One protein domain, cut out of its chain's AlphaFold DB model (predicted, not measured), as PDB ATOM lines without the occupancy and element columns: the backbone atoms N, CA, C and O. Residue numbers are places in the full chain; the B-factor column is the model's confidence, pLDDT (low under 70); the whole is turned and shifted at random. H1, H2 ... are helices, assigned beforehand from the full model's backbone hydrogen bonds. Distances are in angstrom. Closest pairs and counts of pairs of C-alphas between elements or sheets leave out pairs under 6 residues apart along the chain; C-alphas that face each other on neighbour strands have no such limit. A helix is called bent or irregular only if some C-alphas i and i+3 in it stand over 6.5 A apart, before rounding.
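This is residues 22 to 78 of the 473 residues of an uncharacterized protein of Stentor coeruleus (UniProt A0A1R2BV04). Two helices of unequal length make a flat, open V: the long, straight H2 is the long arm, and the shorter H1 folds back from its first end through a tight turn. The two arms come near each other only around that turn, and most of each stands free. The printed part has 57 residues with two named helices, H1 then H2 along the chain, and no named strand; the class is all helix. The whole is extended, with a radius of gyration of the C-alphas of 18.8 A, and spans 58 by 29 by 5 A.

H2, the longest helix, has 35 residues, 43 to 77, and measures 51.4 A from first to last C-alpha. It begins at C-alpha 43 at (219.799, 181.371, 206.241) and ends at C-alpha 77 at (182.689, 161.401, 176.875). H1, residues 22 to 37, measures 22.7 A and begins at C-alpha 22 at (197.325, 169.450, 217.369). Neither helix is bent.

H1 and H2 are close but not clearly touching, with 1 pair of C-alphas within 8 A. That closest pair is Leu 36 and Ile 46, whose C-alphas are 7.8 A apart. Their lines stand at a steep tilt of 45 degrees, and they run opposite ways. Their centres are 25.8 A apart. In H1 and H2 every O i to N i+4 pair is within hydrogen-bond range.

The C-alphas of Glu 40 and Phe 78, the two farthest apart, are 59.0 A from each other. The printed part has no cut, and the link from H1 to H2, 5 residues, is tight. Residues 22 to 32, 38 to 44 and 47 to 78 stand free. The mean pLDDT of the printed part is 70.1, and 27 residues are under 70, among them residues 22 to 26, 39 to 42 and 77 to 78.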
ATOM      1  N   SER A  22     197.048 168.199 218.096       55.84
ATOM      2  CA  SER A  22     197.325 169.450 217.369       55.84
ATOM      3  C   SER A  22     198.389 170.293 218.078       55.84
ATOM      4  O   SER A  22     199.355 170.738 217.455       55.84
ATOM      5  N   ASP A  23     198.258 170.442 219.398       58.22
ATOM      6  CA  ASP A  23     199.170 171.262 220.199       58.22
ATOM      7  C   ASP A  23     200.568 170.642 220.283       58.22
ATOM      8  O   ASP A  23     201.565 171.362 220.254       58.22
ATOM      9  N   TYR A  24     200.669 169.307 220.273       69.81
ATOM     10  CA  TYR A  24     201.951 168.607 220.196       69.81
ATOM     11  C   TYR A  24     202.688 168.878 218.874       69.81
ATOM     12  O   TYR A  24     203.886 169.173 218.885       69.81
ATOM     13  N   PHE A  25     201.994 168.822 217.731       59.19
ATOM     14  CA  PHE A  25     202.614 169.109 216.432       59.19
ATOM     15  C   PHE A  25     202.991 170.585 216.286       59.19
ATOM     16  O   PHE A  25     204.077 170.882 215.786       59.19
ATOM     17  N   LEU A  26     202.153 171.501 216.779       60.94
ATOM     18  CA  LEU A  26     202.454 172.933 216.795       60.94
ATOM     19  C   LEU A  26     203.631 173.263 217.723       60.94
ATOM     20  O   LEU A  26     204.519 174.015 217.326       60.94
ATOM     21  N   ALA A  27     203.706 172.660 218.913       72.69
ATOM     22  CA  ALA A  27     204.832 172.832 219.831       72.69
ATOM     23  C   ALA A  27     206.137 172.256 219.256       72.69
ATOM     24  O   ALA A  27     207.196 172.879 219.359       72.69
ATOM     25  N   LYS A  28     206.069 171.097 218.587       69.06
ATOM     26  CA  LYS A  28     207.228 170.484 217.922       69.06
ATOM     27  C   LYS A  28     207.708 171.316 216.731       69.06
ATOM     28  O   LYS A  28     208.915 171.462 216.560       69.06
ATOM     29  N   ALA A  29     206.788 171.890 215.955       65.62
ATOM     30  CA  ALA A  29     207.113 172.807 214.865       65.62
ATOM     31  C   ALA A  29     207.765 174.097 215.388       65.62
ATOM     32  O   ALA A  29     208.816 174.481 214.882       65.62
ATOM     33  N   ARG A  30     207.216 174.711 216.449       71.19
ATOM     34  CA  ARG A  30     207.798 175.909 217.086       71.19
ATOM     35  C   ARG A  30     209.210 175.659 217.610       71.19
ATOM     36  O   ARG A  30     210.113 176.415 217.280       71.19
ATOM     37  N   LYS A  31     209.434 174.545 218.314       76.31
ATOM     38  CA  LYS A  31     210.771 174.164 218.800       76.31
ATOM     39  C   LYS A  31     211.766 173.933 217.655       76.31
ATOM     40  O   LYS A  31     212.943 174.251 217.785       76.31
ATOM     41  N   HIS A  32     211.306 173.390 216.527       66.81
ATOM     42  CA  HIS A  32     212.143 173.239 215.335       66.81
ATOM     43  C   HIS A  32     212.509 174.589 214.707       66.81
ATOM     44  O   HIS A  32     213.649 174.754 214.284       66.81
ATOM     45  N   PHE A  33     211.573 175.541 214.680       67.12
ATOM     46  CA  PHE A  33     211.812 176.903 214.202       67.12
ATOM     47  C   PHE A  33     212.781 177.678 215.106       67.12
ATOM     48  O   PHE A  33     213.754 178.225 214.600       67.12
ATOM     49  N   GLU A  34     212.607 177.629 216.429       72.94
ATOM     50  CA  GLU A  34     213.526 178.270 217.390       72.94
ATOM     51  C   GLU A  34     214.958 177.712 217.299       72.94
ATOM     52  O   GLU A  34     215.936 178.441 217.456       72.94
ATOM     53  N   ASN A  35     215.102 176.412 217.023       69.94
ATOM     54  CA  ASN A  35     216.411 175.790 216.807       69.94
ATOM     55  C   ASN A  35     217.047 176.195 215.466       69.94
ATOM     56  O   ASN A  35     218.272 176.216 215.359       69.94
ATOM     57  N   LEU A  36     216.236 176.497 214.447       63.50
ATOM     58  CA  LEU A  36     216.712 176.967 213.144       63.50
ATOM     59  C   LEU A  36     217.153 178.435 213.192       63.50
ATOM     60  O   LEU A  36     218.139 178.775 212.542       63.50
ATOM     61  N   GLU A  37     216.469 179.260 213.987       65.69
ATOM     62  CA  GLU A  37     216.741 180.693 214.168       65.69
ATOM     63  C   GLU A  37     218.055 180.962 214.927       65.69
ATOM     64  O   GLU A  37     218.742 181.941 214.658       65.69
ATOM     65  N   LYS A  38     218.465 180.055 215.824       74.19
ATOM     66  CA  LYS A  38     219.695 180.189 216.633       74.19
ATOM     67  C   LYS A  38     221.003 179.853 215.908       74.19
ATOM     68  O   LYS A  38     222.069 179.999 216.499       74.19
ATOM     69  N   ALA A  39     220.958 179.374 214.670       69.81
ATOM     70  CA  ALA A  39     222.150 178.964 213.934       69.81
ATOM     71  C   ALA A  39     222.437 179.947 212.786       69.81
ATOM     72  O   ALA A  39     221.818 179.874 211.730       69.81
ATOM     73  N   GLU A  40     223.413 180.841 212.978       56.41
ATOM     74  CA  GLU A  40     223.797 181.915 212.034       56.41
ATOM     75  C   GLU A  40     224.166 181.429 210.615       56.41
ATOM     76  O   GLU A  40     224.053 182.184 209.656       56.41
ATOM     77  N   ASN A  41     224.518 180.151 210.432       60.00
ATOM     78  CA  ASN A  41     224.815 179.567 209.113       60.00
ATOM     79  C   ASN A  41     223.579 179.012 208.363       60.00
ATOM     80  O   ASN A  41     223.717 178.465 207.266       60.00
ATOM     81  N   ASN A  42     222.366 179.129 208.922       62.25
ATOM     82  CA  ASN A  42     221.167 178.469 208.392       62.25
ATOM     83  C   ASN A  42     220.343 179.280 207.393       62.25
ATOM     84  O   ASN A  42     219.431 178.705 206.801       62.25
ATOM     85  N   GLU A  43     220.631 180.558 207.144       75.44
ATOM     86  CA  GLU A  43     219.799 181.371 206.241       75.44
ATOM     87  C   GLU A  43     219.680 180.734 204.843       75.44
ATOM     88  O   GLU A  43     218.594 180.652 204.266       75.44
ATOM     89  N   LYS A  44     220.783 180.174 204.329       76.81
ATOM     90  CA  LYS A  44     220.806 179.456 203.047       76.81
ATOM     91  C   LYS A  44     220.012 178.144 203.098       76.81
ATOM     92  O   LYS A  44     219.268 177.844 202.168       76.81
ATOM     93  N   SER A  45     220.123 177.384 204.187       70.56
ATOM     94  CA  SER A  45     219.375 176.133 204.387       70.56
ATOM     95  C   SER A  45     217.872 176.377 204.543       70.56
ATOM     96  O   SER A  45     217.073 175.637 203.976       70.56
ATOM     97  N   ILE A  46     217.477 177.441 205.245       72.69
ATOM     98  CA  ILE A  46     216.079 177.852 205.418       72.69
ATOM     99  C   ILE A  46     215.501 178.328 204.081       72.69
ATOM    100  O   ILE A  46     214.412 177.894 203.716       72.69
ATOM    101  N   LYS A  47     216.239 179.139 203.307       72.06
ATOM    102  CA  LYS A  47     215.829 179.547 201.951       72.06
ATOM    103  C   LYS A  47     215.644 178.344 201.022       72.06
ATOM    104  O   LYS A  47     214.640 178.274 200.323       72.06
ATOM    105  N   ASN A  48     216.548 177.364 201.072       73.25
ATOM    106  CA  ASN A  48     216.428 176.135 200.282       73.25
ATOM    107  C   ASN A  48     215.224 175.278 200.707       73.25
ATOM    108  O   ASN A  48     214.507 174.768 199.851       73.25
ATOM    109  N   LEU A  49     214.974 175.136 202.013       68.00
ATOM    110  CA  LEU A  49     213.813 174.404 202.531       68.00
ATOM    111  C   LEU A  49     212.494 175.101 202.183       68.00
ATOM    112  O   LEU A  49     211.516 174.432 201.853       68.00
ATOM    113  N   TYR A  50     212.468 176.432 202.238       69.75
ATOM    114  CA  TYR A  50     211.313 177.226 201.838       69.75
ATOM    115  C   TYR A  50     211.040 177.089 200.338       69.75
ATOM    116  O   TYR A  50     209.903 176.830 199.948       69.75
ATOM    117  N   GLN A  51     212.081 177.160 199.505       79.25
ATOM    118  CA  GLN A  51     211.944 176.964 198.065       79.25
ATOM    119  C   GLN A  51     211.461 175.545 197.724       79.25
ATOM    120  O   GLN A  51     210.520 175.398 196.952       79.25
ATOM    121  N   ASP A  52     212.005 174.499 198.357       76.12
ATOM    122  CA  ASP A  52     211.509 173.128 198.160       76.12
ATOM    123  C   ASP A  52     210.050 172.973 198.628       76.12
ATOM    124  O   ASP A  52     209.260 172.255 198.008       76.12
ATOM    125  N   ALA A  53     209.642 173.671 199.693       65.44
ATOM    126  CA  ALA A  53     208.248 173.694 200.125       65.44
ATOM    127  C   ALA A  53     207.328 174.352 199.081       65.44
ATOM    128  O   ALA A  53     206.270 173.786 198.789       65.44
ATOM    129  N   LEU A  54     207.734 175.479 198.486       71.94
ATOM    130  CA  LEU A  54     207.008 176.134 197.391       71.94
ATOM    131  C   LEU A  54     206.915 175.221 196.159       71.94
ATOM    132  O   LEU A  54     205.813 174.941 195.691       71.94
ATOM    133  N   ASP A  55     208.024 174.617 195.734       80.19
ATOM    134  CA  ASP A  55     208.055 173.691 194.596       80.19
ATOM    135  C   ASP A  55     207.160 172.455 194.835       80.19
ATOM    136  O   ASP A  55     206.584 171.868 193.914       80.19
ATOM    137  N   ARG A  56     207.039 171.985 196.086       72.12
ATOM    138  CA  ARG A  56     206.099 170.908 196.455       72.12
ATOM    139  C   ARG A  56     204.642 171.363 196.394       72.12
ATOM    140  O   ARG A  56     203.783 170.534 196.087       72.12
ATOM    141  N   ILE A  57     204.349 172.620 196.720       68.81
ATOM    142  CA  ILE A  57     203.003 173.194 196.600       68.81
ATOM    143  C   ILE A  57     202.624 173.310 195.121       68.81
ATOM    144  O   ILE A  57     201.568 172.805 194.742       68.81
ATOM    145  N   ASP A  58     203.512 173.834 194.278       77.50
ATOM    146  CA  ASP A  58     203.263 173.985 192.839       77.50
ATOM    147  C   ASP A  58     203.084 172.636 192.139       77.50
ATOM    148  O   ASP A  58     202.109 172.430 191.414       77.50
ATOM    149  N   ARG A  59     203.930 171.641 192.446       80.06
ATOM    150  CA  ARG A  59     203.744 170.267 191.940       80.06
ATOM    151  C   ARG A  59     202.388 169.678 192.327       80.06
ATOM    152  O   ARG A  59     201.784 168.954 191.537       80.06
ATOM    153  N   ARG A  60     201.891 169.977 193.531       67.56
ATOM    154  CA  ARG A  60     200.566 169.520 193.982       67.56
ATOM    155  C   ARG A  60     199.437 170.246 193.264       67.56
ATOM    156  O   ARG A  60     198.453 169.594 192.926       67.56
ATOM    157  N   LYS A  61     199.580 171.550 193.023       76.25
ATOM    158  CA  LYS A  61     198.610 172.343 192.266       76.25
ATOM    159  C   LYS A  61     198.489 171.828 190.828       76.25
ATOM    160  O   LYS A  61     197.393 171.467 190.416       76.25
ATOM    161  N   ASN A  62     199.615 171.635 190.143       83.12
ATOM    162  CA  ASN A  62     199.646 171.106 188.775       83.12
ATOM    163  C   ASN A  62     199.073 169.680 188.689       83.12
ATOM    164  O   ASN A  62     198.341 169.352 187.759       83.12
ATOM    165  N   ALA A  63     199.361 168.823 189.676       76.19
ATOM    166  CA  ALA A  63     198.773 167.484 189.735       76.19
ATOM    167  C   ALA A  63     197.249 167.523 189.953       76.19
ATOM    168  O   ALA A  63     196.531 166.693 189.398       76.19
ATOM    169  N   ALA A  64     196.748 168.471 190.750       68.19
ATOM    170  CA  ALA A  64     195.315 168.658 190.955       68.19
ATOM    171  C   ALA A  64     194.616 169.148 189.675       68.19
ATOM    172  O   ALA A  64     193.567 168.606 189.327       68.19
ATOM    173  N   GLU A  65     195.219 170.096 188.954       83.50
ATOM    174  CA  GLU A  65     194.726 170.587 187.658       83.50
ATOM    175  C   GLU A  65     194.689 169.462 186.609       83.50
ATOM    176  O   GLU A  65     193.645 169.217 186.011       83.50
ATOM    177  N   ALA A  66     195.759 168.669 186.477       82.75
ATOM    178  CA  ALA A  66     195.802 167.541 185.539       82.75
ATOM    179  C   ALA A  66     194.725 166.474 185.825       82.75
ATOM    180  O   ALA A  66     194.131 165.905 184.905       82.75
ATOM    181  N   ILE A  67     194.459 166.206 187.106       73.50
ATOM    182  CA  ILE A  67     193.386 165.305 187.539       73.50
ATOM    183  C   ILE A  67     192.011 165.883 187.187       73.50
ATOM    184  O   ILE A  67     191.122 165.129 186.784       73.50
ATOM    185  N   GLN A  68     191.812 167.190 187.361       72.50
ATOM    186  CA  GLN A  68     190.558 167.849 187.008       72.50
ATOM    187  C   GLN A  68     190.317 167.782 185.494       72.50
ATOM    188  O   GLN A  68     189.235 167.382 185.074       72.50
ATOM    189  N   ASP A  69     191.346 168.024 184.681       80.44
ATOM    190  CA  ASP A  69     191.275 167.891 183.221       80.44
ATOM    191  C   ASP A  69     190.949 166.461 182.763       80.44
ATOM    192  O   ASP A  69     190.307 166.246 181.731       80.44
ATOM    193  N   GLU A  70     191.418 165.446 183.488       79.50
ATOM    194  CA  GLU A  70     191.084 164.046 183.215       79.50
ATOM    195  C   GLU A  70     189.623 163.731 183.571       79.50
ATOM    196  O   GLU A  70     188.922 163.076 182.795       79.50
ATOM    197  N   ILE A  71     189.133 164.245 184.705       63.84
ATOM    198  CA  ILE A  71     187.719 164.146 185.093       63.84
ATOM    199  C   ILE A  71     186.837 164.833 184.048       63.84
ATOM    200  O   ILE A  71     185.850 164.246 183.603       63.84
ATOM    201  N   ASP A  72     187.210 166.027 183.600       70.25
ATOM    202  CA  ASP A  72     186.460 166.797 182.609       70.25
ATOM    203  C   ASP A  72     186.456 166.102 181.238       70.25
ATOM    204  O   ASP A  72     185.442 166.095 180.537       70.25
ATOM    205  N   ARG A  73     187.556 165.442 180.853       76.31
ATOM    206  CA  ARG A  73     187.610 164.608 179.638       76.31
ATOM    207  C   ARG A  73     186.710 163.376 179.737       76.31
ATOM    208  O   ARG A  73     185.960 163.096 178.800       76.31
ATOM    209  N   ASN A  74     186.742 162.672 180.865       64.38
ATOM    210  CA  ASN A  74     185.937 161.467 181.089       64.38
ATOM    211  C   ASN A  74     184.441 161.775 181.254       64.38
ATOM    212  O   ASN A  74     183.588 160.993 180.838       64.38
ATOM    213  N   THR A  75     184.093 162.929 181.817       62.94
ATOM    214  CA  THR A  75     182.696 163.378 181.920       62.94
ATOM    215  C   THR A  75     182.170 163.919 180.592       62.94
ATOM    216  O   THR A  75     181.010 163.687 180.263       62.94
ATOM    217  N   LYS A  76     183.012 164.551 179.759       73.94
ATOM    218  CA  LYS A  76     182.632 164.954 178.390       73.94
ATOM    219  C   LYS A  76     182.308 163.767 177.477       73.94
ATOM    220  O   LYS A  76     181.458 163.921 176.598       73.94
ATOM    221  N   SER A  77     182.960 162.615 177.662       52.53
ATOM    222  CA  SER A  77     182.689 161.401 176.875       52.53
ATOM    223  C   SER A  77     181.439 160.652 177.348       52.53
ATOM    224  O   SER A  77     180.766 160.012 176.539       52.53
ATOM    225  N   PHE A  78     181.061 160.796 178.621       48.09
ATOM    226  CA  PHE A  78     179.827 160.243 179.168       48.09
ATOM    227  C   PHE A  78     178.709 161.292 179.172       48.09
ATOM    228  O   PHE A  78     178.377 161.877 180.200       48.09
TER     229      PHE A  78